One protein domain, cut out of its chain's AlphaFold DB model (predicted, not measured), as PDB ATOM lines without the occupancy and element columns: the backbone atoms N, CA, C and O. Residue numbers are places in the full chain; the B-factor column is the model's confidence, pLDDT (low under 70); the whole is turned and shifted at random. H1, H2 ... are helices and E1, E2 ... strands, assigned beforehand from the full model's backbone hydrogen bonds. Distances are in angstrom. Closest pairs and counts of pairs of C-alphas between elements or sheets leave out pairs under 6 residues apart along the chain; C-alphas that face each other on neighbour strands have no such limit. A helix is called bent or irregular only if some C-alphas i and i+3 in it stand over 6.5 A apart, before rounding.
ATOM      1  N   ALA A 178     144.059 113.852 126.260       96.06
ATOM      2  CA  ALA A 178     144.000 113.348 127.627       96.06
ATOM      3  C   ALA A 178     144.776 114.237 128.616       96.06
ATOM      4  O   ALA A 178     144.258 114.543 129.689       96.06
ATOM      5  N   GLU A 179     145.965 114.725 128.246       97.06
ATOM      6  CA  GLU A 179     146.748 115.657 129.077       97.06
ATOM      7  C   GLU A 179     146.031 117.001 129.243       97.06
ATOM      8  O   GLU A 179     145.909 117.513 130.358       97.06
ATOM      9  N   LYS A 180     145.469 117.549 128.154       97.50
ATOM     10  CA  LYS A 180     144.648 118.771 128.203       97.50
ATOM     11  C   LYS A 180     143.410 118.586 129.076       97.50
ATOM     12  O   LYS A 180     143.064 119.482 129.848       97.50
ATOM     13  N   TYR A 181     142.747 117.433 128.966       97.94
ATOM     14  CA  TYR A 181     141.600 117.090 129.799       97.94
ATOM     15  C   TYR A 181     141.995 117.020 131.277       97.94
ATOM     16  O   TYR A 181     141.357 117.682 132.100       97.94
ATOM     17  N   PHE A 182     143.080 116.310 131.607       97.88
ATOM     18  CA  PHE A 182     143.604 116.239 132.970       97.88
ATOM     19  C   PHE A 182     143.927 117.632 133.522       97.88
ATOM     20  O   PHE A 182     143.392 118.004 134.565       97.88
ATOM     21  N   LYS A 183     144.704 118.441 132.786       96.88
ATOM     22  CA  LYS A 183     145.065 119.811 133.184       96.88
ATOM     23  C   LYS A 183     143.832 120.675 133.443       96.88
ATOM     24  O   LYS A 183     143.762 121.373 134.448       96.88
ATOM     25  N   LYS A 184     142.827 120.622 132.562       97.44
ATOM     26  CA  LYS A 184     141.577 121.375 132.749       97.44
ATOM     27  C   LYS A 184     140.865 120.971 134.041       97.44
ATOM     28  O   LYS A 184     140.357 121.834 134.749       97.44
ATOM     29  N   ARG A 185     140.810 119.672 134.349       97.62
ATOM     30  CA  ARG A 185     140.167 119.169 135.572       97.62
ATOM     31  C   ARG A 185     140.980 119.512 136.818       97.62
ATOM     32  O   ARG A 185     140.386 119.911 137.815       97.62
ATOM     33  N   SER A 186     142.308 119.440 136.748       96.00
ATOM     34  CA  SER A 186     143.181 119.695 137.894       96.00
ATOM     35  C   SER A 186     143.198 121.150 138.356       96.00
ATOM     36  O   SER A 186     143.476 121.415 139.523       96.00
ATOM     37  N   LEU A 187     142.871 122.098 137.471       94.88
ATOM     38  CA  LEU A 187     142.689 123.506 137.839       94.88
ATOM     39  C   LEU A 187     141.489 123.730 138.770       94.88
ATOM     40  O   LEU A 187     141.489 124.697 139.526       94.88
ATOM     41  N   ASN A 188     140.503 122.830 138.748       94.88
ATOM     42  CA  ASN A 188     139.302 122.918 139.580       94.88
ATOM     43  C   ASN A 188     139.441 122.161 140.908       94.88
ATOM     44  O   ASN A 188     138.470 122.060 141.655       94.88
ATOM     45  N   PHE A 189     140.617 121.601 141.207       95.44
ATOM     46  CA  PHE A 189     140.825 120.890 142.461       95.44
ATOM     47  C   PHE A 189     140.797 121.840 143.652       95.44
ATOM     48  O   PHE A 189     141.534 122.824 143.710       95.44
ATOM     49  N   THR A 190     139.962 121.515 144.635       90.62
ATOM     50  CA  THR A 190     139.640 122.441 145.731       90.62
ATOM     51  C   THR A 190     140.687 122.484 146.844       90.62
ATOM     52  O   THR A 190     140.652 123.399 147.666       90.62
ATOM     53  N   LYS A 191     141.609 121.509 146.917       89.44
ATOM     54  CA  LYS A 191     142.541 121.366 148.055       89.44
ATOM     55  C   LYS A 191     143.997 121.191 147.653       89.44
ATOM     56  O   LYS A 191     144.869 121.778 148.287       89.44
ATOM     57  N   GLN A 192     144.283 120.401 146.620       87.81
ATOM     58  CA  GLN A 192     145.649 120.141 146.178       87.81
ATOM     59  C   GLN A 192     145.856 120.457 144.704       87.81
ATOM     60  O   GLN A 192     145.213 119.891 143.824       87.81
ATOM     61  N   LYS A 193     146.857 121.297 144.437       89.62
ATOM     62  CA  LYS A 193     147.333 121.566 143.081       89.62
ATOM     63  C   LYS A 193     148.169 120.399 142.558       89.62
ATOM     64  O   LYS A 193     148.828 119.696 143.333       89.62
ATOM     65  N   TRP A 194     148.140 120.222 141.243       92.31
ATOM     66  CA  TRP A 194     148.914 119.217 140.522       92.31
ATOM     67  C   TRP A 194     149.995 119.853 139.650       92.31
ATOM     68  O   TRP A 194     149.848 120.980 139.185       92.31
ATOM     69  N   ASN A 195     151.096 119.126 139.483       85.00
ATOM     70  CA  ASN A 195     152.269 119.493 138.694       85.00
ATOM     71  C   ASN A 195     152.871 118.225 138.053       85.00
ATOM     72  O   ASN A 195     152.378 117.118 138.288       85.00
ATOM     73  N   GLN A 196     153.940 118.380 137.262       92.31
ATOM     74  CA  GLN A 196     154.612 117.243 136.615       92.31
ATOM     75  C   GLN A 196     155.134 116.216 137.627       92.31
ATOM     76  O   GLN A 196     155.020 115.022 137.400       92.31
ATOM     77  N   GLU A 197     155.652 116.660 138.772       78.81
ATOM     78  CA  GLU A 197     156.236 115.775 139.790       78.81
ATOM     79  C   GLU A 197     155.209 114.798 140.382       78.81
ATOM     80  O   GLU A 197     155.508 113.621 140.600       78.81
ATOM     81  N   LYS A 198     153.974 115.258 140.624       86.75
ATOM     82  CA  LYS A 198     152.878 114.384 141.071       86.75
ATOM     83  C   LYS A 198     152.469 113.381 139.994       86.75
ATOM     84  O   LYS A 198     152.157 112.241 140.314       86.75
ATOM     85  N   ILE A 199     152.498 113.773 138.720       89.25
ATOM     86  CA  ILE A 199     152.264 112.826 137.622       89.25
ATOM     87  C   ILE A 199     153.381 111.778 137.584       89.25
ATOM     88  O   ILE A 199     153.093 110.584 137.598       89.25
ATOM     89  N   HIS A 200     154.636 112.222 137.617       84.94
ATOM     90  CA  HIS A 200     155.804 111.351 137.591       84.94
ATOM     91  C   HIS A 200     155.783 110.324 138.729       84.94
ATOM     92  O   HIS A 200     155.839 109.119 138.497       84.94
ATOM     93  N   SER A 201     155.608 110.780 139.970       77.62
ATOM     94  CA  SER A 201     155.561 109.893 141.142       77.62
ATOM     95  C   SER A 201     154.398 108.897 141.112       77.62
ATOM     96  O   SER A 201     154.556 107.768 141.580       77.62
ATOM     97  N   LEU A 202     153.253 109.266 140.528       91.31
ATOM     98  CA  LEU A 202     152.152 108.336 140.289       91.31
ATOM     99  C   LEU A 202     152.541 107.250 139.273       91.31
ATOM    100  O   LEU A 202     152.275 106.077 139.530       91.31
ATOM    101  N   TRP A 203     153.196 107.614 138.164       92.38
ATOM    102  CA  TRP A 203     153.690 106.657 137.162       92.38
ATOM    103  C   TRP A 203     154.760 105.720 137.729       92.38
ATOM    104  O   TRP A 203     154.734 104.519 137.476       92.38
ATOM    105  N   GLU A 204     155.698 106.235 138.520       83.62
ATOM    106  CA  GLU A 204     156.725 105.398 139.151       83.62
ATOM    107  C   GLU A 204     156.123 104.415 140.163       83.62
ATOM    108  O   GLU A 204     156.554 103.261 140.260       83.62
ATOM    109  N   ALA A 205     155.073 104.824 140.879       80.12
ATOM    110  CA  ALA A 205     154.369 103.936 141.792       80.12
ATOM    111  C   ALA A 205     153.679 102.769 141.057       80.12
ATOM    112  O   ALA A 205     153.768 101.632 141.531       80.12
ATOM    113  N   THR A 206     153.078 102.998 139.882       87.69
ATOM    114  CA  THR A 206     152.480 101.905 139.094       87.69
ATOM    115  C   THR A 206     153.536 100.982 138.480       87.69
ATOM    116  O   THR A 206     153.384  99.760 138.553       87.69
ATOM    117  N   LYS A 207     154.651 101.527 137.969       85.38
ATOM    118  CA  LYS A 207     155.796 100.732 137.471       85.38
ATOM    119  C   LYS A 207     156.402  99.845 138.558       85.38
ATOM    120  O   LYS A 207     156.800  98.713 138.294       85.38
ATOM    121  N   SER A 208     156.462 100.338 139.795       77.25
ATOM    122  CA  SER A 208     156.962  99.560 140.934       77.25
ATOM    123  C   SER A 208     156.093  98.327 141.218       77.25
ATOM    124  O   SER A 208     156.620  97.240 141.475       77.25
ATOM    125  N   ILE A 209     154.765  98.462 141.109       79.81
ATOM    126  CA  ILE A 209     153.828  97.338 141.245       79.81
ATOM    127  C   ILE A 209     154.017  96.331 140.111       79.81
ATOM    128  O   ILE A 209     154.140  95.139 140.391       79.81
ATOM    129  N   GLU A 210     154.125  96.792 138.863       86.56
ATOM    130  CA  GLU A 210     154.399  95.915 137.719       86.56
ATOM    131  C   GLU A 210     155.704  95.137 137.916       86.56
ATOM    132  O   GLU A 210     155.725  93.916 137.770       86.56
ATOM    133  N   LYS A 211     156.783  95.818 138.311       78.94
ATOM    134  CA  LYS A 211     158.084  95.183 138.541       78.94
ATOM    135  C   LYS A 211     158.040  94.137 139.657       78.94
ATOM    136  O   LYS A 211     158.766  93.151 139.587       78.94
ATOM    137  N   THR A 212     157.235  94.373 140.691       77.94
ATOM    138  CA  THR A 212     157.183  93.514 141.884       77.94
ATOM    139  C   THR A 212     156.238  92.330 141.703       77.94
ATOM    140  O   THR A 212     156.553  91.224 142.130       77.94
ATOM    141  N   TYR A 213     155.075  92.559 141.095       82.75
ATOM    142  CA  TYR A 213     153.966  91.603 141.089       82.75
ATOM    143  C   TYR A 213     153.540  91.166 139.687       82.75
ATOM    144  O   TYR A 213     152.640  90.340 139.564       82.75
ATOM    145  N   HIS A 214     154.147  91.723 138.634       84.75
ATOM    146  CA  HIS A 214     153.801  91.467 137.230       84.75
ATOM    147  C   HIS A 214     152.332  91.773 136.886       84.75
ATOM    148  O   HIS A 214     151.772  91.237 135.931       84.75
ATOM    149  N   ILE A 215     151.715  92.669 137.660       88.06
ATOM    150  CA  ILE A 215     150.377  93.213 137.428       88.06
ATOM    151  C   ILE A 215     150.537  94.703 137.147       88.06
ATOM    152  O   ILE A 215     151.160  95.423 137.924       88.06
ATOM    153  N   GLN A 216     149.973  95.170 136.042       94.06
ATOM    154  CA  GLN A 216     150.040  96.565 135.636       94.06
ATOM    155  C   GLN A 216     148.827  97.318 136.183       94.06
ATOM    156  O   GLN A 216     147.686  96.933 135.941       94.06
ATOM    157  N   ILE A 217     149.080  98.412 136.900       95.00
ATOM    158  CA  ILE A 217     148.049  99.392 137.247       95.00
ATOM    159  C   ILE A 217     148.119 100.500 136.210       95.00
ATOM    160  O   ILE A 217     149.147 101.171 136.116       95.00
ATOM    161  N   ASP A 218     147.041 100.724 135.459       96.88
ATOM    162  CA  ASP A 218     147.007 101.861 134.545       96.88
ATOM    163  C   ASP A 218     147.002 103.174 135.351       96.88
ATOM    164  O   ASP A 218     146.044 103.448 136.084       96.88
ATOM    165  N   PRO A 219     148.043 104.021 135.247       96.75
ATOM    166  CA  PRO A 219     148.119 105.263 136.010       96.75
ATOM    167  C   PRO A 219     146.970 106.232 135.687       96.75
ATOM    168  O   PRO A 219     146.576 107.039 136.533       96.75
ATOM    169  N   ARG A 220     146.355 106.122 134.503       97.81
ATOM    170  CA  ARG A 220     145.188 106.927 134.116       97.81
ATOM    171  C   ARG A 220     143.951 106.580 134.945       97.81
ATOM    172  O   ARG A 220     143.119 107.461 135.148       97.81
ATOM    173  N   LEU A 221     143.834 105.357 135.477       97.88
ATOM    174  CA  LEU A 221     142.766 104.994 136.422       97.88
ATOM    175  C   LEU A 221     142.901 105.784 137.724       97.88
ATOM    176  O   LEU A 221     141.920 106.309 138.244       97.88
ATOM    177  N   LEU A 222     144.124 105.910 138.236       97.50
ATOM    178  CA  LEU A 222     144.381 106.666 139.457       97.50
ATOM    179  C   LEU A 222     144.135 108.165 139.249       97.50
ATOM    180  O   LEU A 222     143.544 108.812 140.111       97.50
ATOM    181  N   LEU A 223     144.503 108.708 138.083       97.94
ATOM    182  CA  LEU A 223     144.117 110.072 137.711       97.94
ATOM    183  C   LEU A 223     142.593 110.233 137.628       97.94
ATOM    184  O   LEU A 223     142.075 111.255 138.077       97.94
ATOM    185  N   ALA A 224     141.870 109.244 137.091       98.38
ATOM    186  CA  ALA A 224     140.412 109.286 137.016       98.38
ATOM    187  C   ALA A 224     139.766 109.365 138.404       98.38
ATOM    188  O   ALA A 224     138.868 110.180 138.609       98.38
ATOM    189  N   ILE A 225     140.289 108.601 139.366       97.12
ATOM    190  CA  ILE A 225     139.879 108.666 140.773       97.12
ATOM    191  C   ILE A 225     140.087 110.075 141.334       97.12
ATOM    192  O   ILE A 225     139.146 110.678 141.825       97.12
ATOM    193  N   ILE A 226     141.284 110.653 141.198       95.81
ATOM    194  CA  ILE A 226     141.571 112.003 141.721       95.81
ATOM    195  C   ILE A 226     140.655 113.066 141.097       95.81
ATOM    196  O   ILE A 226     140.233 114.006 141.775       95.81
ATOM    197  N   ILE A 227     140.346 112.938 139.801       97.12
ATOM    198  CA  ILE A 227     139.403 113.835 139.127       97.12
ATOM    199  C   ILE A 227     137.991 113.679 139.692       97.12
ATOM    200  O   ILE A 227     137.298 114.693 139.815       97.12
ATOM    201  N   GLN A 228     137.569 112.448 139.987       96.00
ATOM    202  CA  GLN A 228     136.260 112.172 140.570       96.00
ATOM    203  C   GLN A 228     136.156 112.717 141.993       96.00
ATOM    204  O   GLN A 228     135.165 113.360 142.324       96.00
ATOM    205  N   GLU A 229     137.201 112.543 142.803       91.88
ATOM    206  CA  GLU A 229     137.264 113.117 144.149       91.88
ATOM    207  C   GLU A 229     137.230 114.653 144.123       91.88
ATOM    208  O   GLU A 229     136.744 115.291 145.053       91.88
ATOM    209  N   GLY A 230     137.783 115.281 143.078       93.00
ATOM    210  CA  GLY A 230     137.722 116.733 142.872       93.00
ATOM    211  C   GLY A 230     138.531 117.568 143.875       93.00
ATOM    212  O   GLY A 230     138.595 118.793 143.766       93.00
ATOM    213  N   THR A 231     139.195 116.941 144.845       92.38
ATOM    214  CA  THR A 231     140.026 117.618 145.853       92.38
ATOM    215  C   THR A 231     141.489 117.728 145.427       92.38
ATOM    216  O   THR A 231     142.243 118.515 146.005       92.38
ATOM    217  N   GLY A 232     141.910 116.954 144.422       90.69
ATOM    218  CA  GLY A 232     143.320 116.755 144.076       90.69
ATOM    219  C   GLY A 232     144.049 115.764 144.995       90.69
ATOM    220  O   GLY A 232     145.267 115.622 144.880       90.69
ATOM    221  N   SER A 233     143.306 115.100 145.883       91.31
ATOM    222  CA  SER A 233     143.713 114.004 146.764       91.31
ATOM    223  C   SER A 233     142.895 112.757 146.404       91.31
ATOM    224  O   SER A 233     141.807 112.865 145.846       91.31
ATOM    225  N   PHE A 234     143.401 111.576 146.748       90.88
ATOM    226  CA  PHE A 234     142.643 110.324 146.708       90.88
ATOM    227  C   PHE A 234     141.650 110.191 147.873       90.88
ATOM    228  O   PHE A 234     140.970 109.174 147.973       90.88
ATOM    229  N   ASN A 235     141.589 111.184 148.766       87.62
ATOM    230  CA  ASN A 235     140.724 111.202 149.940       87.62
ATOM    231  C   ASN A 235     140.944 109.983 150.860       87.62
ATOM    232  O   ASN A 235     140.010 109.314 151.277       87.62
ATOM    233  N   THR A 236     142.203 109.669 151.190       78.81
ATOM    234  CA  THR A 236     142.551 108.480 152.003       78.81
ATOM    235  C   THR A 236     142.770 108.764 153.498       78.81
ATOM    236  O   THR A 236     143.290 107.922 154.248       78.81
ATOM    237  N   SER A 237     142.436 109.965 153.971       76.50
ATOM    238  CA  SER A 237     142.602 110.337 155.376       76.50
ATOM    239  C   SER A 237     141.443 109.830 156.227       76.50
ATOM    240  O   SER A 237     140.320 110.312 156.129       76.50
ATOM    241  N   SER A 238     141.724 108.886 157.125       74.00
ATOM    242  CA  SER A 238     140.757 108.391 158.114       74.00
ATOM    243  C   SER A 238     140.587 109.310 159.328       74.00
ATOM    244  O   SER A 238     139.659 109.116 160.113       74.00
ATOM    245  N   THR A 239     141.487 110.284 159.497       72.31
ATOM    246  CA  THR A 239     141.465 111.274 160.584       72.31
ATOM    247  C   THR A 239     140.832 112.586 160.135       72.31
ATOM    248  O   THR A 239     140.034 113.157 160.868       72.31
ATOM    249  N   ASN A 240     141.133 113.033 158.913       75.12
ATOM    250  CA  ASN A 240     140.507 114.211 158.315       75.12
ATOM    251  C   ASN A 240     139.337 113.735 157.461       75.12
ATOM    252  O   ASN A 240     139.472 113.626 156.244       75.12
ATOM    253  N   ARG A 241     138.233 113.361 158.110       78.94
ATOM    254  CA  ARG A 241     137.056 112.815 157.425       78.94
ATOM    255  C   ARG A 241     136.376 113.859 156.538       78.94
ATOM    256  O   ARG A 241     136.449 115.058 156.810       78.94
ATOM    257  N   ALA A 242     135.748 113.387 155.466       72.94
ATOM    258  CA  ALA A 242     134.887 114.196 154.613       72.94
ATOM    259  C   ALA A 242     133.537 114.479 155.303       72.94
ATOM    260  O   ALA A 242     133.254 113.957 156.384       72.94
ATOM    261  N   ALA A 243     132.725 115.355 154.702       70.44
ATOM    262  CA  ALA A 243     131.448 115.795 155.276       70.44
ATOM    263  C   ALA A 243     130.436 114.647 155.444       70.44
ATOM    264  O   ALA A 243     129.619 114.675 156.356       70.44
ATOM    265  N   ASP A 244     130.547 113.622 154.605       67.88
ATOM    266  CA  ASP A 244     129.772 112.377 154.635       67.88
ATOM    267  C   ASP A 244     130.289 111.360 155.679       67.88
ATOM    268  O   ASP A 244     129.814 110.228 155.761       67.88
ATOM    269  N   GLY A 245     131.307 111.728 156.467       68.81
ATOM    270  CA  GLY A 245     131.938 110.859 157.456       68.81
ATOM    271  C   GLY A 245     132.891 109.810 156.874       68.81
ATOM    272  O   GLY A 245     133.478 109.051 157.655       68.81
ATOM    273  N   GLN A 246     133.096 109.764 155.553       78.50
ATOM    274  CA  GLN A 246     134.070 108.878 154.910       78.50
ATOM    275  C   GLN A 246     135.491 109.451 155.002       78.50
ATOM    276  O   GLN A 246     135.749 110.464 155.661       78.50
ATOM    277  N   HIS A 247     136.462 108.759 154.403       80.31
ATOM    278  CA  HIS A 247     137.825 109.271 154.355       80.31
ATOM    279  C   HIS A 247     137.868 110.585 153.567       80.31
ATOM    280  O   HIS A 247     137.264 110.708 152.509       80.31
ATOM    281  N   GLY A 248     138.574 111.578 154.103       80.88
ATOM    282  CA  GLY A 248     138.742 112.870 153.450       80.88
ATOM    283  C   GLY A 248     140.190 113.121 153.051       80.88
ATOM    284  O   GLY A 248     141.007 112.209 152.909       80.88
ATOM    285  N   VAL A 249     140.519 114.390 152.846       84.00
ATOM    286  CA  VAL A 249     141.753 114.816 152.175       84.00
ATOM    287  C   VAL A 249     142.995 114.515 153.016       84.00
ATOM    288  O   VAL A 249     143.136 114.971 154.156       84.00
ATOM    289  N   GLU A 250     143.949 113.795 152.425       79.06
ATOM    290  CA  GLU A 250     145.288 113.589 152.986       79.06
ATOM    291  C   GLU A 250     146.241 114.615 152.362       79.06
ATOM    292  O   GLU A 250     146.645 114.496 151.208       79.06
ATOM    293  N   THR A 251     146.595 115.657 153.118       77.56
ATOM    294  CA  THR A 251     147.415 116.786 152.632       77.56
ATOM    295  C   THR A 251     148.841 116.377 152.262       77.56
ATOM    296  O   THR A 251     149.478 117.030 151.433       77.56
ATOM    297  N   ASN A 252     149.341 115.274 152.825       74.75
ATOM    298  CA  ASN A 252     150.597 114.668 152.407       74.75
ATOM    299  C   ASN A 252     150.369 113.765 151.187       74.75
ATOM    300  O   ASN A 252     150.041 112.589 151.328       74.75
ATOM    301  N   TYR A 253     150.613 114.309 149.993       76.56
ATOM    302  CA  TYR A 253     150.441 113.597 148.723       76.56
ATOM    303  C   TYR A 253     151.144 112.232 148.675       76.56
ATOM    304  O   TYR A 253     150.573 111.265 148.184       76.56
ATOM    305  N   ALA A 254     152.364 112.124 149.204       68.81
ATOM    306  CA  ALA A 254     153.104 110.868 149.171       68.81
ATOM    307  C   ALA A 254     152.387 109.796 150.014       68.81
ATOM    308  O   ALA A 254     152.168 108.672 149.568       68.81
ATOM    309  N   LYS A 255     151.942 110.163 151.219       73.25
ATOM    310  CA  LYS A 255     151.145 109.280 152.080       73.25
ATOM    311  C   LYS A 255     149.801 108.920 151.440       73.25
ATOM    312  O   LYS A 255     149.370 107.772 151.539       73.25
ATOM    313  N   ASP A 256     149.170 109.882 150.775       80.25
ATOM    314  CA  ASP A 256     147.898 109.704 150.076       80.25
ATOM    315  C   ASP A 256     148.024 108.700 148.921       80.25
ATOM    316  O   ASP A 256     147.286 107.717 148.861       80.25
ATOM    317  N   LEU A 257     149.046 108.874 148.076       77.75
ATOM    318  CA  LEU A 257     149.366 107.985 146.961       77.75
ATOM    319  C   LEU A 257     149.616 106.545 147.428       77.75
ATOM    320  O   LEU A 257     149.135 105.613 146.788       77.75
ATOM    321  N   VAL A 258     150.323 106.352 148.549       74.25
ATOM    322  CA  VAL A 258     150.580 105.023 149.141       74.25
ATOM    323  C   VAL A 258     149.293 104.350 149.586       74.25
ATOM    324  O   VAL A 258     149.060 103.170 149.318       74.25
ATOM    325  N   LYS A 259     148.444 105.076 150.309       79.62
ATOM    326  CA  LYS A 259     147.189 104.517 150.810       79.62
ATOM    327  C   LYS A 259     146.249 104.159 149.661       79.62
ATOM    328  O   LYS A 259     145.687 103.063 149.673       79.62
ATOM    329  N   ALA A 260     146.138 105.041 148.669       85.62
ATOM    330  CA  ALA A 260     145.310 104.833 147.489       85.62
ATOM    331  C   ALA A 260     145.800 103.640 146.669       85.62
ATOM    332  O   ALA A 260     145.018 102.740 146.374       85.62
ATOM    333  N   HIS A 261     147.105 103.571 146.392       81.12
ATOM    334  CA  HIS A 261     147.695 102.430 145.698       81.12
ATOM    335  C   HIS A 261     147.456 101.117 146.439       81.12
ATOM    336  O   HIS A 261     147.058 100.143 145.814       81.12
ATOM    337  N   ASN A 262     147.654 101.070 147.762       80.38
ATOM    338  CA  ASN A 262     147.414  99.848 148.537       80.38
ATOM    339  C   ASN A 262     145.948  99.411 148.490       80.38
ATOM    340  O   ASN A 262     145.660  98.216 148.434       80.38
ATOM    341  N   LEU A 263     145.021 100.371 148.542       89.44
ATOM    342  CA  LEU A 263     143.594 100.094 148.442       89.44
ATOM    343  C   LEU A 263     143.233  99.563 147.051       89.44
ATOM    344  O   LEU A 263     142.641  98.492 146.954       89.44
ATOM    345  N   ILE A 264     143.627 100.272 145.992       94.31
ATOM    346  CA  ILE A 264     143.306  99.909 144.607       94.31
ATOM    347  C   ILE A 264     143.988  98.607 144.198       94.31
ATOM    348  O   ILE A 264     143.331  97.729 143.652       94.31
ATOM    349  N   PHE A 265     145.265  98.419 144.525       93.69
ATOM    350  CA  PHE A 265     145.952  97.160 144.249       93.69
ATOM    351  C   PHE A 265     145.319  95.993 145.019       93.69
ATOM    352  O   PHE A 265     145.064  94.939 144.441       93.69
ATOM    353  N   GLY A 266     144.971  96.192 146.295       94.31
ATOM    354  CA  GLY A 266     144.266  95.182 147.086       94.31
ATOM    355  C   GLY A 266     142.882  94.829 146.527       94.31
ATOM    356  O   GLY A 266     142.492  93.660 146.556       94.31
ATOM    357  N   LYS A 267     142.159  95.817 145.982       97.50
ATOM    358  CA  LYS A 267     140.904  95.620 145.242       97.50
ATOM    359  C   LYS A 267     141.125  94.866 143.933       97.50
ATOM    360  O   LYS A 267     140.358  93.959 143.641       97.50
ATOM    361  N   MET A 268     142.179  95.176 143.180       97.88
ATOM    362  CA  MET A 268     142.526  94.462 141.946       97.88
ATOM    363  C   MET A 268     142.878  92.999 142.215       97.88
ATOM    364  O   MET A 268     142.362  92.126 141.529       97.88
ATOM    365  N   LEU A 269     143.673  92.705 143.249       97.25
ATOM    366  CA  LEU A 269     143.939  91.325 143.672       97.25
ATOM    367  C   LEU A 269     142.646  90.600 144.075       97.25
ATOM    368  O   LEU A 269     142.437  89.447 143.694       97.25
ATOM    369  N   GLY A 270     141.761  91.289 144.802       97.75
ATOM    370  CA  GLY A 270     140.426  90.788 145.121       97.75
ATOM    371  C   GLY A 270     139.610  90.480 143.865       97.75
ATOM    372  O   GLY A 270     139.037  89.401 143.759       97.75
ATOM    373  N   TYR A 271     139.602  91.378 142.883       98.50
ATOM    374  CA  TYR A 271     138.881  91.205 141.624       98.50
ATOM    375  C   TYR A 271     139.450  90.068 140.768       98.50
ATOM    376  O   TYR A 271     138.693  89.269 140.226       98.50
ATOM    377  N   ILE A 272     140.772  89.924 140.696       97.75
ATOM    378  CA  ILE A 272     141.424  88.806 139.998       97.75
ATOM    379  C   ILE A 272     141.015  87.467 140.637       97.75
ATOM    380  O   ILE A 272     140.754  86.493 139.933       97.75
ATOM    381  N   TYR A 273     140.916  87.408 141.970       98.19
ATOM    382  CA  TYR A 273     140.634  86.156 142.673       98.19
ATOM    383  C   TYR A 273     139.136  85.815 142.803       98.19
ATOM    384  O   TYR A 273     138.746  84.665 142.596       98.19
ATOM    385  N   TYR A 274     138.303  86.797 143.157       98.06
ATOM    386  CA  TYR A 274     136.866  86.658 143.448       98.06
ATOM    387  C   TYR A 274     135.956  87.211 142.338       98.06
ATOM    388  O   TYR A 274     134.730  87.210 142.466       98.06
ATOM    389  N   GLY A 275     136.532  87.775 141.274       97.19
ATOM    390  CA  GLY A 275     135.779  88.532 140.276       97.19
ATOM    391  C   GLY A 275     134.790  87.688 139.489       97.19
ATOM    392  O   GLY A 275     133.766  88.206 139.061       97.19
ATOM    393  N   LYS A 276     135.039  86.384 139.315       96.69
ATOM    394  CA  LYS A 276     134.097  85.502 138.612       96.69
ATOM    395  C   LYS A 276     132.777  85.401 139.377       96.69
ATOM    396  O   LYS A 276     131.718  85.604 138.789       96.69
ATOM    397  N   GLU A 277     132.856  85.123 140.672       97.56
ATOM    398  CA  GLU A 277     131.715  84.997 141.575       97.56
ATOM    399  C   GLU A 277     130.982  86.342 141.713       97.56
ATOM    400  O   GLU A 277     129.756  86.399 141.628       97.56
ATOM    401  N   PHE A 278     131.733  87.443 141.817       98.19
ATOM    402  CA  PHE A 278     131.179  88.798 141.803       98.19
ATOM    403  C   PHE A 278     130.365  89.083 140.532       98.19
ATOM    404  O   PHE A 278     129.188  89.431 140.619       98.19
ATOM    405  N   ARG A 279     130.965  88.883 139.349       98.12
ATOM    406  CA  ARG A 279     130.327  89.135 138.045       98.12
ATOM    407  C   ARG A 279     129.042  88.337 137.859       98.12
ATOM    408  O   ARG A 279     128.057  88.870 137.353       98.12
ATOM    409  N   GLN A 280     129.022  87.082 138.310       98.00
ATOM    410  CA  GLN A 280     127.816  86.248 138.281       98.00
ATOM    411  C   GLN A 280     126.670  86.873 139.083       98.00
ATOM    412  O   GLN A 280     125.533  86.902 138.609       98.00
ATOM    413  N   VAL A 281     126.960  87.405 140.274       98.00
ATOM    414  CA  VAL A 281     125.950  88.062 141.112       98.00
ATOM    415  C   VAL A 281     125.499  89.391 140.514       98.00
ATOM    416  O   VAL A 281     124.302  89.668 140.559       98.00
ATOM    417  N   VAL A 282     126.393  90.173 139.899       97.69
ATOM    418  CA  VAL A 282     125.998  91.398 139.180       97.69
ATOM    419  C   VAL A 282     125.016  91.075 138.060       97.69
ATOM    420  O   VAL A 282     123.895  91.575 138.067       97.69
ATOM    421  N   VAL A 283     125.393  90.168 137.152       97.81
ATOM    422  CA  VAL A 283     124.555  89.798 136.000       97.81
ATOM    423  C   VAL A 283     123.197  89.255 136.446       97.81
ATOM    424  O   VAL A 283     122.175  89.637 135.880       97.81
ATOM    425  N   LYS A 284     123.170  88.415 137.490       97.88
ATOM    426  CA  LYS A 284     121.930  87.855 138.050       97.88
ATOM    427  C   LYS A 284     120.971  88.927 138.581       97.88
ATOM    428  O   LYS A 284     119.768  88.695 138.575       97.88
ATOM    429  N   ASN A 285     121.489  90.060 139.055       97.62
ATOM    430  CA  ASN A 285     120.712  91.099 139.733       97.62
ATOM    431  C   ASN A 285     120.610  92.407 138.928       97.62
ATOM    432  O   ASN A 285     120.247  93.436 139.490       97.62
ATOM    433  N   ASN A 286     120.885  92.386 137.619       95.62
ATOM    434  CA  ASN A 286     120.807  93.568 136.741       95.62
ATOM    435  C   ASN A 286     119.409  94.210 136.642       95.62
ATOM    436  O   ASN A 286     119.257  95.302 136.099       95.62
ATOM    437  N   ASN A 287     118.377  93.515 137.114       95.44
ATOM    438  CA  ASN A 287     117.015  94.030 137.215       95.44
ATOM    439  C   ASN A 287     116.796  94.912 138.458       95.44
ATOM    440  O   ASN A 287     115.756  95.562 138.554       95.44
ATOM    441  N   LEU A 288     117.726  94.921 139.418       95.88
ATOM    442  CA  LEU A 288     117.637  95.744 140.621       95.88
ATOM    443  C   LEU A 288     118.200  97.142 140.357       95.88
ATOM    444  O   LEU A 288     119.293  97.305 139.816       95.88
ATOM    445  N   GLU A 289     117.469  98.172 140.780       94.25
ATOM    446  CA  GLU A 289     117.896  99.556 140.599       94.25
ATOM    447  C   GLU A 289     119.243  99.818 141.296       94.25
ATOM    448  O   GLU A 289     119.363  99.649 142.507       94.25
ATOM    449  N   GLY A 290     120.256 100.239 140.532       91.62
ATOM    450  CA  GLY A 290     121.632 100.452 141.008       91.62
ATOM    451  C   GLY A 290     122.627  99.366 140.586       91.62
ATOM    452  O   GLY A 290     123.824  99.635 140.533       91.62
ATOM    453  N   ILE A 291     122.152  98.179 140.194       94.94
ATOM    454  CA  ILE A 291     122.994  97.101 139.660       94.94
ATOM    455  C   ILE A 291     122.768  97.014 138.152       94.94
ATOM    456  O   ILE A 291     121.667  96.721 137.693       94.94
ATOM    457  N   LYS A 292     123.813  97.283 137.365       93.19
ATOM    458  CA  LYS A 292     123.780  97.201 135.898       93.19
ATOM    459  C   LYS A 292     125.084  96.631 135.347       93.19
ATOM    460  O   LYS A 292     126.129  96.716 135.985       93.19
ATOM    461  N   GLY A 293     125.047  96.127 134.117       93.94
ATOM    462  CA  GLY A 293     126.248  95.731 133.384       93.94
ATOM    463  C   GLY A 293     126.733  94.319 133.714       93.94
ATOM    464  O   GLY A 293     125.939  93.391 133.839       93.94
ATOM    465  N   LYS A 294     128.055  94.125 133.742       95.25
ATOM    466  CA  LYS A 294     128.674  92.789 133.832       95.25
ATOM    467  C   LYS A 294     129.489  92.562 135.105       95.25
ATOM    468  O   LYS A 294     129.970  91.450 135.287       95.25
ATOM    469  N   GLY A 295     129.629  93.568 135.972       95.94
ATOM    470  CA  GLY A 295     130.466  93.502 137.171       95.94
ATOM    471  C   GLY A 295     131.930  93.809 136.877       95.94
ATOM    472  O   GLY A 295     132.790  92.964 137.114       95.94
ATOM    473  N   ASP A 296     132.214  94.997 136.351       97.62
ATOM    474  CA  ASP A 296     133.588  95.392 136.019       97.62
ATOM    475  C   ASP A 296     134.421  95.786 137.258       97.62
ATOM    476  O   ASP A 296     133.917  95.908 138.385       97.62
ATOM    477  N   ILE A 297     135.728  95.979 137.061       97.62
ATOM    478  CA  ILE A 297     136.656  96.421 138.113       97.62
ATOM    479  C   ILE A 297     136.216  97.733 138.783       97.62
ATOM    480  O   ILE A 297     136.472  97.924 139.973       97.62
ATOM    481  N   TYR A 298     135.543  98.633 138.066       97.81
ATOM    482  CA  TYR A 298     135.105  99.917 138.614       97.81
ATOM    483  C   TYR A 298     133.979  99.710 139.630       97.81
ATOM    484  O   TYR A 298     134.049 100.247 140.740       97.81
ATOM    485  N   GLN A 299     133.007  98.851 139.304       97.19
ATOM    486  CA  GLN A 299     131.969  98.410 140.242       97.19
ATOM    487  C   GLN A 299     132.572  97.655 141.431       97.19
ATOM    488  O   GLN A 299     132.218  97.922 142.581       97.19
ATOM    489  N   TYR A 300     133.537  96.761 141.183       97.94
ATOM    490  CA  TYR A 300     134.214  96.021 142.252       97.94
ATOM    491  C   TYR A 300     134.958  96.955 143.220       97.94
ATOM    492  O   TYR A 300     134.910  96.765 144.438       97.94
ATOM    493  N   CYS A 301     135.641  97.980 142.705       96.50
ATOM    494  CA  CYS A 301     136.306  98.995 143.518       96.50
ATOM    495  C   CYS A 301     135.302  99.840 144.312       96.50
ATOM    496  O   CYS A 301     135.544 100.092 145.492       96.50
ATOM    497  N   ASN A 302     134.182 100.236 143.701       95.25
ATOM    498  CA  ASN A 302     133.152 101.046 144.350       95.25
ATOM    499  C   ASN A 302     132.479 100.303 145.508       95.25
ATOM    500  O   ASN A 302     132.320 100.888 146.572       95.25
ATOM    501  N   TRP A 303     132.051  99.057 145.315       95.44
ATOM    502  CA  TRP A 303     131.159  98.386 146.263       95.44
ATOM    503  C   TRP A 303     131.899  97.675 147.405       95.44
ATOM    504  O   TRP A 303     133.133  97.592 147.434       95.44
ATOM    505  N   ILE A 304     131.135  97.157 148.374       95.06
ATOM    506  CA  ILE A 304     131.650  96.435 149.547       95.06
ATOM    507  C   ILE A 304     132.158  95.056 149.119       95.06
ATOM    508  O   ILE A 304     131.503  94.036 149.280       95.06
ATOM    509  N   THR A 305     133.351  95.017 148.543       96.88
ATOM    510  CA  THR A 305     133.993  93.789 148.059       96.88
ATOM    511  C   THR A 305     135.306  93.528 148.806       96.88
ATOM    512  O   THR A 305     135.843  94.453 149.433       96.88
ATOM    513  N   PRO A 306     135.831  92.288 148.760       97.00
ATOM    514  CA  PRO A 306     137.110  91.943 149.369       97.00
ATOM    515  C   PRO A 306     138.275  92.848 148.938       97.00
ATOM    516  O   PRO A 306     138.433  93.195 147.769       97.00
ATOM    517  N   ILE A 307     139.141  93.174 149.896       95.75
ATOM    518  CA  ILE A 307     140.378  93.934 149.704       95.75
ATOM    519  C   ILE A 307     141.525  93.101 150.269       95.75
ATOM    520  O   ILE A 307     141.604  92.885 151.481       95.75
ATOM    521  N   VAL A 308     142.444  92.659 149.410       93.81
ATOM    522  CA  VAL A 308     143.664  91.964 149.845       93.81
ATOM    523  C   VAL A 308     144.641  92.997 150.408       93.81
ATOM    524  O   VAL A 308     145.275  93.750 149.668       93.81
ATOM    525  N   ARG A 309     144.741  93.092 151.736       86.62
ATOM    526  CA  ARG A 309     145.588  94.084 152.404       86.62
ATOM    527  C   ARG A 309     146.992  93.531 152.613       86.62
ATOM    528  O   ARG A 309     147.258  92.875 153.616       86.62
ATOM    529  N   MET A 310     147.899  93.891 151.710       79.06
ATOM    530  CA  MET A 310     149.315  93.504 151.786       79.06
ATOM    531  C   MET A 310     149.957  93.933 153.117       79.06
ATOM    532  O   MET A 310     150.572  93.132 153.809       79.06
ATOM    533  N   ASN A 311     149.719  95.177 153.551       74.19
ATOM    534  CA  ASN A 311     150.348  95.721 154.762       74.19
ATOM    535  C   ASN A 311     149.844  95.086 156.066       74.19
ATOM    536  O   ASN A 311     150.623  94.886 156.992       74.19
ATOM    537  N   SER A 312     148.540  94.810 156.171       77.31
ATOM    538  CA  SER A 312     147.939  94.220 157.378       77.31
ATOM    539  C   SER A 312     147.767  92.705 157.296       77.31
ATOM    540  O   SER A 312     147.183  92.112 158.202       77.31
ATOM    541  N   LYS A 313     148.274  92.097 156.219       83.81
ATOM    542  CA  LYS A 313     148.311  90.657 155.961       83.81
ATOM    543  C   LYS A 313     146.965  89.949 156.140       83.81
ATOM    544  O   LYS A 313     146.881  88.862 156.707       83.81
ATOM    545  N   ARG A 314     145.883  90.577 155.672       88.56
ATOM    546  CA  ARG A 314     144.517  90.047 155.802       88.56
ATOM    547  C   ARG A 314     143.627  90.458 154.637       88.56
ATOM    548  O   ARG A 314     143.965  91.352 153.866       88.56
ATOM    549  N   VAL A 315     142.462  89.827 154.548       93.00
ATOM    550  CA  VAL A 315     141.385  90.248 153.647       93.00
ATOM    551  C   VAL A 315     140.365  91.057 154.441       93.00
ATOM    552  O   VAL A 315     139.723  90.509 155.341       93.00
ATOM    553  N   ASP A 316     140.258  92.341 154.097       92.50
ATOM    554  CA  ASP A 316     139.240  93.276 154.593       92.50
ATOM    555  C   ASP A 316     138.087  93.397 153.582       92.50
ATOM    556  O   ASP A 316     138.160  92.861 152.477       92.50
ATOM    557  N   TYR A 317     137.041  94.138 153.947       91.75
ATOM    558  CA  TYR A 317     135.879  94.434 153.106       91.75
ATOM    559  C   TYR A 317     135.577  95.919 153.204       91.75
ATOM    560  O   TYR A 317     135.768  96.528 154.259       91.75
ATOM    561  N   GLY A 318     135.104  96.505 152.118       90.56
ATOM    562  CA  GLY A 318     134.660  97.891 152.138       90.56
ATOM    563  C   GLY A 318     134.643  98.499 150.749       90.56
ATOM    564  O   GLY A 318     135.252  97.935 149.843       90.56
ATOM    565  N   PRO A 319     133.952  99.626 150.566       90.25
ATOM    566  CA  PRO A 319     133.978 100.367 149.316       90.25
ATOM    567  C   PRO A 319     135.299 101.135 149.152       90.25
ATOM    568  O   PRO A 319     136.047 101.313 150.117       90.25
ATOM    569  N   TYR A 320     135.586 101.614 147.939       88.69
ATOM    570  CA  TYR A 320     136.475 102.770 147.786       88.69
ATOM    571  C   TYR A 320     135.757 104.039 148.267       88.69
ATOM    572  O   TYR A 320     136.277 104.742 149.126       88.69
ATOM    573  N   ALA A 321     134.545 104.267 147.751       85.81
ATOM    574  CA  ALA A 321     133.649 105.359 148.120       85.81
ATOM    575  C   ALA A 321     132.207 104.838 148.219       85.81
ATOM    576  O   ALA A 321     131.808 103.969 147.440       85.81
ATOM    577  N   GLY A 322     131.427 105.349 149.173       82.56
ATOM    578  CA  GLY A 322     130.050 104.885 149.408       82.56
ATOM    579  C   GLY A 322     129.026 105.352 148.367       82.56
ATOM    580  O   GLY A 322     128.000 104.694 148.194       82.56
ATOM    581  N   HIS A 323     129.314 106.435 147.634       86.25
ATOM    582  CA  HIS A 323     128.443 106.919 146.561       86.25
ATOM    583  C   HIS A 323     128.240 105.822 145.501       86.25
ATOM    584  O   HIS A 323     129.199 105.335 144.898       86.25
ATOM    585  N   GLY A 324     126.988 105.412 145.286       84.06
ATOM    586  CA  GLY A 324     126.652 104.197 144.537       84.06
ATOM    587  C   GLY A 324     127.019 104.216 143.050       84.06
ATOM    588  O   GLY A 324     127.184 103.146 142.469       84.06
ATOM    589  N   THR A 325     127.168 105.402 142.446       88.56
ATOM    590  CA  THR A 325     127.562 105.571 141.034       88.56
ATOM    591  C   THR A 325     129.018 106.007 140.863       88.56
ATOM    592  O   THR A 325     129.453 106.253 139.741       88.56
ATOM    593  N   TRP A 326     129.805 106.085 141.944       94.19
ATOM    594  CA  TRP A 326     131.194 106.555 141.889       94.19
ATOM    595  C   TRP A 326     132.044 105.770 140.877       94.19
ATOM    596  O   TRP A 326     132.828 106.358 140.137       94.19
ATOM    597  N   GLY A 327     131.856 104.453 140.784       94.88
ATOM    598  CA  GLY A 327     132.567 103.589 139.843       94.88
ATOM    599  C   GLY A 327     132.214 103.896 138.389       94.88
ATOM    600  O   GLY A 327     133.101 103.905 137.538       94.88
ATOM    601  N   GLU A 328     130.948 104.216 138.105       94.88
ATOM    602  CA  GLU A 328     130.496 104.622 136.767       94.88
ATOM    603  C   GLU A 328     131.113 105.968 136.364       94.88
ATOM    604  O   GLU A 328     131.591 106.131 135.238       94.88
ATOM    605  N   ASP A 329     131.187 106.909 137.307       96.12
ATOM    606  CA  ASP A 329     131.812 108.209 137.076       96.12
ATOM    607  C   ASP A 329     133.326 108.075 136.838       96.12
ATOM    608  O   ASP A 329     133.861 108.644 135.878       96.12
ATOM    609  N   VAL A 330     134.021 107.264 137.648       97.88
ATOM    610  CA  VAL A 330     135.449 106.961 137.452       97.88
ATOM    611  C   VAL A 330     135.681 106.286 136.105       97.88
ATOM    612  O   VAL A 330     136.614 106.670 135.401       97.88
ATOM    613  N   LYS A 331     134.828 105.334 135.705       97.94
ATOM    614  CA  LYS A 331     134.897 104.688 134.387       97.94
ATOM    615  C   LYS A 331     134.769 105.713 133.258       97.94
ATOM    616  O   LYS A 331     135.620 105.763 132.372       97.94
ATOM    617  N   SER A 332     133.774 106.598 133.340       97.94
ATOM    618  CA  SER A 332     133.539 107.671 132.361       97.94
ATOM    619  C   SER A 332     134.719 108.645 132.246       97.94
ATOM    620  O   SER A 332     135.079 109.090 131.150       97.94
ATOM    621  N   ILE A 333     135.357 108.986 133.367       98.50
ATOM    622  CA  ILE A 333     136.560 109.827 133.380       98.50
ATOM    623  C   ILE A 333     137.760 109.062 132.813       98.50
ATOM    624  O   ILE A 333     138.517 109.615 132.009       98.50
ATOM    625  N   TYR A 334     137.930 107.798 133.195       98.44
ATOM    626  CA  TYR A 334     138.999 106.948 132.691       98.44
ATOM    627  C   TYR A 334     138.921 106.789 131.173       98.44
ATOM    628  O   TYR A 334     139.945 106.911 130.507       98.44
ATOM    629  N   ASP A 335     137.732 106.611 130.597       98.12
ATOM    630  CA  ASP A 335     137.556 106.535 129.142       98.12
ATOM    631  C   ASP A 335     138.015 107.807 128.421       98.12
ATOM    632  O   ASP A 335     138.586 107.732 127.331       98.12
ATOM    633  N   LYS A 336     137.850 108.983 129.039       97.62
ATOM    634  CA  LYS A 336     138.354 110.254 128.487       97.62
ATOM    635  C   LYS A 336     139.880 110.341 128.532       97.62
ATOM    636  O   LYS A 336     140.476 110.956 127.653       97.62
ATOM    637  N   LEU A 337     140.512 109.742 129.543       97.50
ATOM    638  CA  LEU A 337     141.971 109.724 129.693       97.50
ATOM    639  C   LEU A 337     142.641 108.620 128.866       97.50
ATOM    640  O   LEU A 337     143.788 108.767 128.446       97.50
ATOM    641  N   SER A 338     141.943 107.506 128.662       95.31
ATOM    642  CA  SER A 338     142.487 106.288 128.063       95.31
ATOM    643  C   SER A 338     142.098 106.083 126.603       95.31
ATOM    644  O   SER A 338     142.656 105.196 125.973       95.31
ATOM    645  N   ASN A 339     141.216 106.933 126.061       92.88
ATOM    646  CA  ASN A 339     140.603 106.782 124.740       92.88
ATOM    647  C   ASN A 339     139.669 105.557 124.654       92.88
ATOM    648  O   ASN A 339     139.759 104.759 123.728       92.88
ATOM    649  N   LYS A 340     138.731 105.469 125.608       94.88
ATOM    650  CA  LYS A 340     137.686 104.432 125.718       94.88
ATOM    651  C   LYS A 340     138.214 103.009 125.954       94.88
ATOM    652  O   LYS A 340     137.662 102.047 125.431       94.88
ATOM    653  N   GLU A 341     139.279 102.874 126.739       94.81
ATOM    654  CA  GLU A 341     139.913 101.579 127.025       94.81
ATOM    655  C   GLU A 341     139.419 100.935 128.336       94.81
ATOM    656  O   GLU A 341     140.043  99.990 128.817       94.81
ATOM    657  N   SER A 342     138.336 101.428 128.961       95.94
ATOM    658  CA  SER A 342     137.835 100.871 130.234       95.94
ATOM    659  C   SER A 342     137.498  99.388 130.155       95.94
ATOM    660  O   SER A 342     137.958  98.608 130.991       95.94
ATOM    661  N   ASP A 343     136.752  98.983 129.131       94.75
ATOM    662  CA  ASP A 343     136.347  97.589 128.950       94.75
ATOM    663  C   ASP A 343     137.553  96.685 128.640       94.75
ATOM    664  O   ASP A 343     137.634  95.562 129.136       94.75
ATOM    665  N   ASN A 344     138.541  97.180 127.886       95.19
ATOM    666  CA  ASN A 344     139.770  96.431 127.611       95.19
ATOM    667  C   ASN A 344     140.643  96.289 128.869       95.19
ATOM    668  O   ASN A 344     141.290  95.258 129.058       95.19
ATOM    669  N   TYR A 345     140.656  97.298 129.745       96.50
ATOM    670  CA  TYR A 345     141.394  97.236 131.007       96.50
ATOM    671  C   TYR A 345     140.749  96.262 132.001       96.50
ATOM    672  O   TYR A 345     141.445  95.477 132.649       96.50
ATOM    673  N   ASP A 346     139.417  96.249 132.075       96.69
ATOM    674  CA  ASP A 346     138.679  95.223 132.816       96.69
ATOM    675  C   ASP A 346     138.952  93.815 132.262       96.69
ATOM    676  O   ASP A 346     139.207  92.874 133.024       96.69
ATOM    677  N   LEU A 347     138.975  93.669 130.932       94.94
ATOM    678  CA  LEU A 347     139.314  92.411 130.271       94.94
ATOM    679  C   LEU A 347     140.735  91.956 130.621       94.94
ATOM    680  O   LEU A 347     140.946  90.783 130.925       94.94
ATOM    681  N   TYR A 348     141.702  92.874 130.646       95.50
ATOM    682  CA  TYR A 348     143.056  92.573 131.101       95.50
ATOM    683  C   TYR A 348     143.056  92.007 132.521       95.50
ATOM    684  O   TYR A 348     143.559  90.904 132.725       95.50
ATOM    685  N   LEU A 349     142.456  92.706 133.485       95.69
ATOM    686  CA  LEU A 349     142.453  92.251 134.877       95.69
ATOM    687  C   LEU A 349     141.717  90.918 135.044       95.69
ATOM    688  O   LEU A 349     142.184  90.042 135.765       95.69
ATOM    689  N   SER A 350     140.591  90.736 134.354       93.56
ATOM    690  CA  SER A 350     139.813  89.494 134.411       93.56
ATOM    691  C   SER A 350     140.463  88.318 133.672       93.56
ATOM    692  O   SER A 350     140.133  87.171 133.975       93.56
ATOM    693  N   SER A 351     141.399  88.581 132.752       92.19
ATOM    694  CA  SER A 351     142.207  87.556 132.074       92.19
ATOM    695  C   SER A 351     143.355  87.015 132.931       92.19
ATOM    696  O   SER A 351     143.873  85.931 132.654       92.19
ATOM    697  N   ILE A 352     143.759  87.740 133.982       92.00
ATOM    698  CA  ILE A 352     144.810  87.289 134.894       92.00
ATOM    699  C   ILE A 352     144.302  86.069 135.666       92.00
ATOM    700  O   ILE A 352     143.207  86.068 136.228       92.00
ATOM    701  N   SER A 353     145.123  85.019 135.723       91.12
ATOM    702  CA  SER A 353     144.774  83.795 136.441       91.12
ATOM    703  C   SER A 353     144.513  84.066 137.924       91.12
ATOM    704  O   SER A 353     145.306  84.721 138.601       91.12
ATOM    705  N   LYS A 354     143.456  83.447 138.463       94.06
ATOM    706  CA  LYS A 354     143.162  83.416 139.906       94.06
ATOM    707  C   LYS A 354     144.376  82.970 140.736       94.06
ATOM    708  O   LYS A 354     144.608  83.500 141.821       94.06
ATOM    709  N   SER A 355     145.180  82.049 140.195       91.50
ATOM    710  CA  SER A 355     146.410  81.565 140.838       91.50
ATOM    711  C   SER A 355     147.462  82.664 141.035       91.50
ATOM    712  O   SER A 355     148.171  82.639 142.033       91.50
ATOM    713  N   THR A 356     147.519  83.680 140.167       89.75
ATOM    714  CA  THR A 356     148.441  84.816 140.314       89.75
ATOM    715  C   THR A 356     148.155  85.585 141.602       89.75
ATOM    716  O   THR A 356     149.051  85.780 142.421       89.75
ATOM    717  N   ALA A 357     146.892  85.963 141.833       92.00
ATOM    718  CA  ALA A 357     146.496  86.650 143.062       92.00
ATOM    719  C   ALA A 357     146.675  85.761 144.304       92.00
ATOM    720  O   ALA A 357     147.098  86.248 145.353       92.00
ATOM    721  N   GLN A 358     146.413  84.456 144.179       93.75
ATOM    722  CA  GLN A 358     146.636  83.490 145.255       93.75
ATOM    723  C   GLN A 358     148.115  83.365 145.635       93.75
ATOM    724  O   GLN A 358     148.435  83.357 146.823       93.75
ATOM    725  N   ASN A 359     149.012  83.302 144.651       87.69
ATOM    726  CA  ASN A 359     150.453  83.193 144.869       87.69
ATOM    727  C   ASN A 359     151.012  84.465 145.512       87.69
ATOM    728  O   ASN A 359     151.751  84.370 146.489       87.69
ATOM    729  N   ILE A 360     150.599  85.644 145.033       87.19
ATOM    730  CA  ILE A 360     150.975  86.938 145.629       87.19
ATOM    731  C   ILE A 360     150.508  87.015 147.088       87.19
ATOM    732  O   ILE A 360     151.293  87.344 147.973       87.19
ATOM    733  N   ALA A 361     149.243  86.676 147.354       89.56
ATOM    734  CA  ALA A 361     148.702  86.676 148.709       89.56
ATOM    735  C   ALA A 361     149.457  85.690 149.618       89.56
ATOM    736  O   ALA A 361     149.851  86.049 150.726       89.56
ATOM    737  N   SER A 362     149.715  84.473 149.135       86.69
ATOM    738  CA  SER A 362     150.399  83.427 149.903       86.69
ATOM    739  C   SER A 362     151.853  83.789 150.212       86.69
ATOM    740  O   SER A 362     152.303  83.547 151.330       86.69
ATOM    741  N   ALA A 363     152.563  84.424 149.272       80.75
ATOM    742  CA  ALA A 363     153.930  84.908 149.478       80.75
ATOM    743  C   ALA A 363     154.024  85.946 150.612       80.75
ATOM    744  O   ALA A 363     155.016  85.988 151.335       80.75
ATOM    745  N   GLU A 364     152.964  86.729 150.825       82.81
ATOM    746  CA  GLU A 364     152.859  87.681 151.940       82.81
ATOM    747  C   GLU A 364     152.269  87.071 153.228       82.81
ATOM    748  O   GLU A 364     152.105  87.765 154.239       82.81
ATOM    749  N   GLY A 365     151.950  85.771 153.221       85.69
ATOM    750  CA  GLY A 365     151.323  85.066 154.343       85.69
ATOM    751  C   GLY A 365     149.827  85.359 154.505       85.69
ATOM    752  O   GLY A 365     149.290  85.242 155.606       85.69
ATOM    753  N   ILE A 366     149.142  85.762 153.431       90.50
ATOM    754  CA  ILE A 366     147.721  86.119 153.437       90.50
ATOM    755  C   ILE A 366     146.884  84.925 152.991       90.50
ATOM    756  O   ILE A 366     146.966  84.469 151.851       90.50
ATOM    757  N   LYS A 367     145.995  84.463 153.874       93.19
ATOM    758  CA  LYS A 367     144.985  83.461 153.528       93.19
ATOM    759  C   LYS A 367     143.781  84.134 152.868       93.19
ATOM    760  O   LYS A 367     143.140  84.991 153.475       93.19
ATOM    761  N   LEU A 368     143.457  83.713 151.649       94.56
ATOM    762  CA  LEU A 368     142.255  84.142 150.931       94.56
ATOM    763  C   LEU A 368     141.058  83.269 151.367       94.56
ATOM    764  O   LEU A 368     141.070  82.068 151.091       94.56
ATOM    765  N   PRO A 369     140.065  83.809 152.104       95.06
ATOM    766  CA  PRO A 369     138.902  83.041 152.548       95.06
ATOM    767  C   PRO A 369     137.948  82.710 151.391       95.06
ATOM    768  O   PRO A 369     137.990  83.336 150.334       95.06
ATOM    769  N   ALA A 370     137.049  81.750 151.602       94.44
ATOM    770  CA  ALA A 370     135.863  81.631 150.758       94.44
ATOM    771  C   ALA A 370     134.955  82.847 150.998       94.44
ATOM    772  O   ALA A 370     134.869  83.326 152.126       94.44
ATOM    773  N   ILE A 371     134.333  83.356 149.934       94.06
ATOM    774  CA  ILE A 371     133.477  84.546 149.963       94.06
ATOM    775  C   ILE A 371     132.190  84.235 149.216       94.06
ATOM    776  O   ILE A 371     132.237  83.659 148.127       94.06
ATOM    777  N   THR A 372     131.070  84.698 149.760       95.75
ATOM    778  CA  THR A 372     129.785  84.727 149.062       95.75
ATOM    779  C   THR A 372     129.428  86.166 148.712       95.75
ATOM    780  O   THR A 372     129.581  87.068 149.534       95.75
ATOM    781  N   PHE A 373     128.947  86.391 147.491       97.94
ATOM    782  CA  PHE A 373     128.424  87.689 147.070       97.94
ATOM    783  C   PHE A 373     126.896  87.692 147.087       97.94
ATOM    784  O   PHE A 373     126.263  86.710 146.692       97.94
ATOM    785  N   LYS A 374     126.297  88.812 147.495       96.75
ATOM    786  CA  LYS A 374     124.844  89.026 147.448       96.75
ATOM    787  C   LYS A 374     124.507  90.475 147.108       96.75
ATOM    788  O   LYS A 374     125.303  91.376 147.364       96.75
ATOM    789  N   ALA A 375     123.327  90.699 146.537       96.62
ATOM    790  CA  ALA A 375     122.796  92.044 146.364       96.62
ATOM    791  C   ALA A 375     122.272  92.576 147.709       96.62
ATOM    792  O   ALA A 375     121.612  91.847 148.449       96.62
ATOM    793  N   LEU A 376     122.562  93.838 148.017       94.81
ATOM    794  CA  LEU A 376     122.101  94.520 149.223       94.81
ATOM    795  C   LEU A 376     121.647  95.941 148.878       94.81
ATOM    796  O   LEU A 376     122.267  96.616 148.061       94.81
ATOM    797  N   ARG A 377     120.560  96.398 149.501       93.75
ATOM    798  CA  ARG A 377     120.004  97.742 149.313       93.75
ATOM    799  C   ARG A 377     120.711  98.749 150.225       93.75
ATOM    800  O   ARG A 377     120.164  99.136 151.248       93.75
ATOM    801  N   ASN A 378     121.952  99.087 149.894       91.94
ATOM    802  CA  ASN A 378     122.862  99.866 150.746       91.94
ATOM    803  C   ASN A 378     123.646 100.954 149.984       91.94
ATOM    804  O   ASN A 378     124.674 101.426 150.471       91.94
ATOM    805  N   ALA A 379     123.228 101.311 148.767       90.62
ATOM    806  CA  ALA A 379     123.883 102.378 148.020       90.62
ATOM    807  C   ALA A 379     123.654 103.740 148.694       90.62
ATOM    808  O   ALA A 379     122.563 104.013 149.203       90.62
ATOM    809  N   GLN A 380     124.662 104.611 148.640       90.81
ATOM    810  CA  GLN A 380     124.569 105.980 149.147       90.81
ATOM    811  C   GLN A 380     124.557 107.004 148.005       90.81
ATOM    812  O   GLN A 380     125.011 106.719 146.891       90.81
ATOM    813  N   ASP A 381     124.014 108.191 148.263       86.94
ATOM    814  CA  ASP A 381     124.177 109.381 147.428       86.94
ATOM    815  C   ASP A 381     125.551 110.050 147.657       86.94
ATOM    816  O   ASP A 381     126.397 109.549 148.400       86.94
ATOM    817  N   SER A 382     125.799 111.184 146.995       81.00
ATOM    818  CA  SER A 382     127.056 111.937 147.127       81.00
ATOM    819  C   SER A 382     127.264 112.581 148.504       81.00
ATOM    820  O   SER A 382     128.345 113.099 148.764       81.00
ATOM    821  N   ASN A 383     126.239 112.589 149.360       81.62
ATOM    822  CA  ASN A 383     126.288 113.121 150.721       81.62
ATOM    823  C   ASN A 383     126.442 112.003 151.768       81.62
ATOM    824  O   ASN A 383     126.494 112.292 152.961       81.62
ATOM    825  N   GLY A 384     126.504 110.738 151.337       82.50
ATOM    826  CA  GLY A 384     126.594 109.577 152.221       82.50
ATOM    827  C   GLY A 384     125.248 109.079 152.753       82.50
ATOM    828  O   GLY A 384     125.235 108.175 153.588       82.50
ATOM    829  N   HIS A 385     124.119 109.614 152.280       87.06
ATOM    830  CA  HIS A 385     122.794 109.142 152.681       87.06
ATOM    831  C   HIS A 385     122.368 107.942 151.843       87.06
ATOM    832  O   HIS A 385     122.558 107.928 150.627       87.06
ATOM    833  N   GLU A 386     121.750 106.942 152.471       89.69
ATOM    834  CA  GLU A 386     121.173 105.815 151.740       89.69
ATOM    835  C   GLU A 386     120.122 106.306 150.739       89.69
ATOM    836  O   GLU A 386     119.190 107.026 151.091       89.69
ATOM    837  N   ASN A 387     120.263 105.899 149.478       89.75
ATOM    838  CA  ASN A 387     119.368 106.326 148.397       89.75
ATOM    839  C   ASN A 387     118.413 105.212 147.941       89.75
ATOM    840  O   ASN A 387     117.756 105.328 146.908       89.75
ATOM    841  N   GLY A 388     118.363 104.106 148.689       89.56
ATOM    842  CA  GLY A 388     117.490 102.973 148.403       89.56
ATOM    843  C   GLY A 388     117.863 102.172 147.151       89.56
ATOM    844  O   GLY A 388     117.060 101.334 146.740       89.56
ATOM    845  N   LYS A 389     119.039 102.381 146.551       93.81
ATOM    846  CA  LYS A 389     119.533 101.560 145.436       93.81
ATOM    847  C   LYS A 389     120.356 100.372 145.934       93.81
ATOM    848  O   LYS A 389     120.796 100.315 147.085       93.81
ATOM    849  N   TRP A 390     120.533  99.398 145.053       95.56
ATOM    850  CA  TRP A 390     121.204  98.136 145.327       95.56
ATOM    851  C   TRP A 390     122.670  98.166 144.888       95.56
ATOM    852  O   TRP A 390     123.008  98.748 143.859       95.56
ATOM    853  N   THR A 391     123.532  97.492 145.649       95.44
ATOM    854  CA  THR A 391     124.915  97.160 145.272       95.44
ATOM    855  C   THR A 391     125.180  95.674 145.524       95.44
ATOM    856  O   THR A 391     124.355  94.986 146.128       95.44
ATOM    857  N   VAL A 392     126.326  95.154 145.075       95.88
ATOM    858  CA  VAL A 392     126.778  93.803 145.445       95.88
ATOM    859  C   VAL A 392     127.807  93.877 146.570       95.88
ATOM    860  O   VAL A 392     128.835  94.541 146.443       95.88
ATOM    861  N   THR A 393     127.545  93.144 147.653       95.69
ATOM    862  CA  THR A 393     128.431  93.006 148.814       95.69
ATOM    863  C   THR A 393     129.045  91.608 148.877       95.69
ATOM    864  O   THR A 393     128.394  90.628 148.507       95.69
ATOM    865  N   GLY A 394     130.297  91.512 149.324       92.88
ATOM    866  CA  GLY A 394     130.988  90.259 149.624       92.88
ATOM    867  C   GLY A 394     131.062  90.014 151.130       92.88
ATOM    868  O   GLY A 394     131.445  90.906 151.884       92.88
ATOM    869  N   GLU A 395     130.740  88.797 151.555       89.31
ATOM    870  CA  GLU A 395     130.728  88.365 152.957       89.31
ATOM    871  C   GLU A 395     131.465  87.026 153.111       89.31
ATOM    872  O   GLU A 395     131.589  86.269 152.143       89.31
ATOM    873  N   ARG A 396     132.008  86.765 154.308       80.06
ATOM    874  CA  ARG A 396     132.652  85.479 154.629       80.06
ATOM    875  C   ARG A 396     131.636  84.383 154.868       80.06
ATOM    876  O   ARG A 396     130.609  84.696 155.505       80.06
TER     877      ARG A 396
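What this domain is: This is residues 178 to 396 of the 396 residues of an uncharacterized protein of Paenibacillus peoriae (UniProt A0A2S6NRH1). A rounded body of crossed helices is built round the short helix H5 and H4a, the long first arm of the bent helix H4, with the small hairpin E2-E3 packed on H4a and a second hairpin, E4-E5, packed on the second arm H4b. H6 crosses H3 and H5 on another side of the body with H1 at its last residues, while H7 and H8 pack on the last residues of H4a. The printed part has 219 residues, with named elements in the order H1 H2 H3 E1 H4 H5 E2 E3 H6 H7 H8 E4 E5. The class is mostly helix, and each of the two sheets is one antiparallel pair. The whole is compact, with a radius of gyration of the C-alphas of 16.5 A and spans of 42 by 41 by 36 A.

How they stand to each other: H1, residues 178 to 186, touches H3, residues 219 to 229, at a shallow tilt of 29 degrees, the same way, with the C-alphas of Arg 185 and Ile 227 closest at 6.5 A. H2, residues 196 to 213, touches H3 with residues 202 to 206 alone, at a steep tilt of 55 degrees; the closest C-alphas, of Trp 203 and Pro 219, are 5.9 A apart. E1, residues 237 to 241, pairs with no named strand. H4, residues 253 to 284, was assigned as one helix by its hydrogen bonds but is bent, with C-alphas 273 and 276 7.7 A apart; its arms H4a, residues 253 to 273, and H4b, residues 276 to 284, are about perpendicular at 80 degrees. H4a touches H5, residues 297 to 302, at a steep tilt of 59 degrees, closest at the C-alphas of Lys 267 and Cys 301, 6.0 A. E2, residues 305 to 309, and E3, residues 314 to 318, form an antiparallel hairpin with N 307 and O 316 within hydrogen-bond range at 2.8 A. The closest C-alphas of H4a and E2, of Gly 266 and Val 308, are 4.3 A apart. H6, residues 326 to 338, touches H3 at a steep tilt of 47 degrees, opposite ways, closest at the C-alphas of Ala 224 and Tyr 334, 5.1 A. With residues 326 to 331 alone H6 touches H5, where the closest C-alphas, of Tyr 298 and Gly 327, are 4.6 A apart. H7, residues 342 to 351, touches H4a, the C-alphas of Ile 272 and Ser 350 being closest at 5.9 A. H8, residues 354 to 363, touches H4a at a steep tilt of 53 degrees, closest at the C-alphas of Tyr 273 and Lys 354, 4.6 A. E4, residues 372 to 376, and E5, residues 391 to 395, form an antiparallel hairpin with N 374 and O 393 at 3.0 A, within hydrogen-bond range. The closest C-alphas of H4b and E4, of Phe 278 and Phe 373, are 6.0 A apart. H1 and H8 are apart. Every O i to N i+4 pair is within hydrogen-bond range in H1, H2, H3, H4a, H4b, H5, H6, H7 and H8.

Where its parts are: H1 begins at C-alpha 178, (144.000, 113.348, 127.627). From first to last C-alpha H2 measures 26.0 A, H3 15.7 A, H4a 29.8 A and H6 17.9 A. H4a ends at C-alpha 273, (140.634, 86.156, 142.673). E5 ends at C-alpha 395, (130.728, 88.365, 152.957).

The domain as a whole: The two C-alphas farthest apart, of Glu 197 and Asn 287, are 44.9 A apart. The printed part has no cut, and its long links are E1 to H4, H4 to H5 and E4 to E5. The mean pLDDT of the printed part is 90.5, and residues 244 to 245 and residue 254 are under 70.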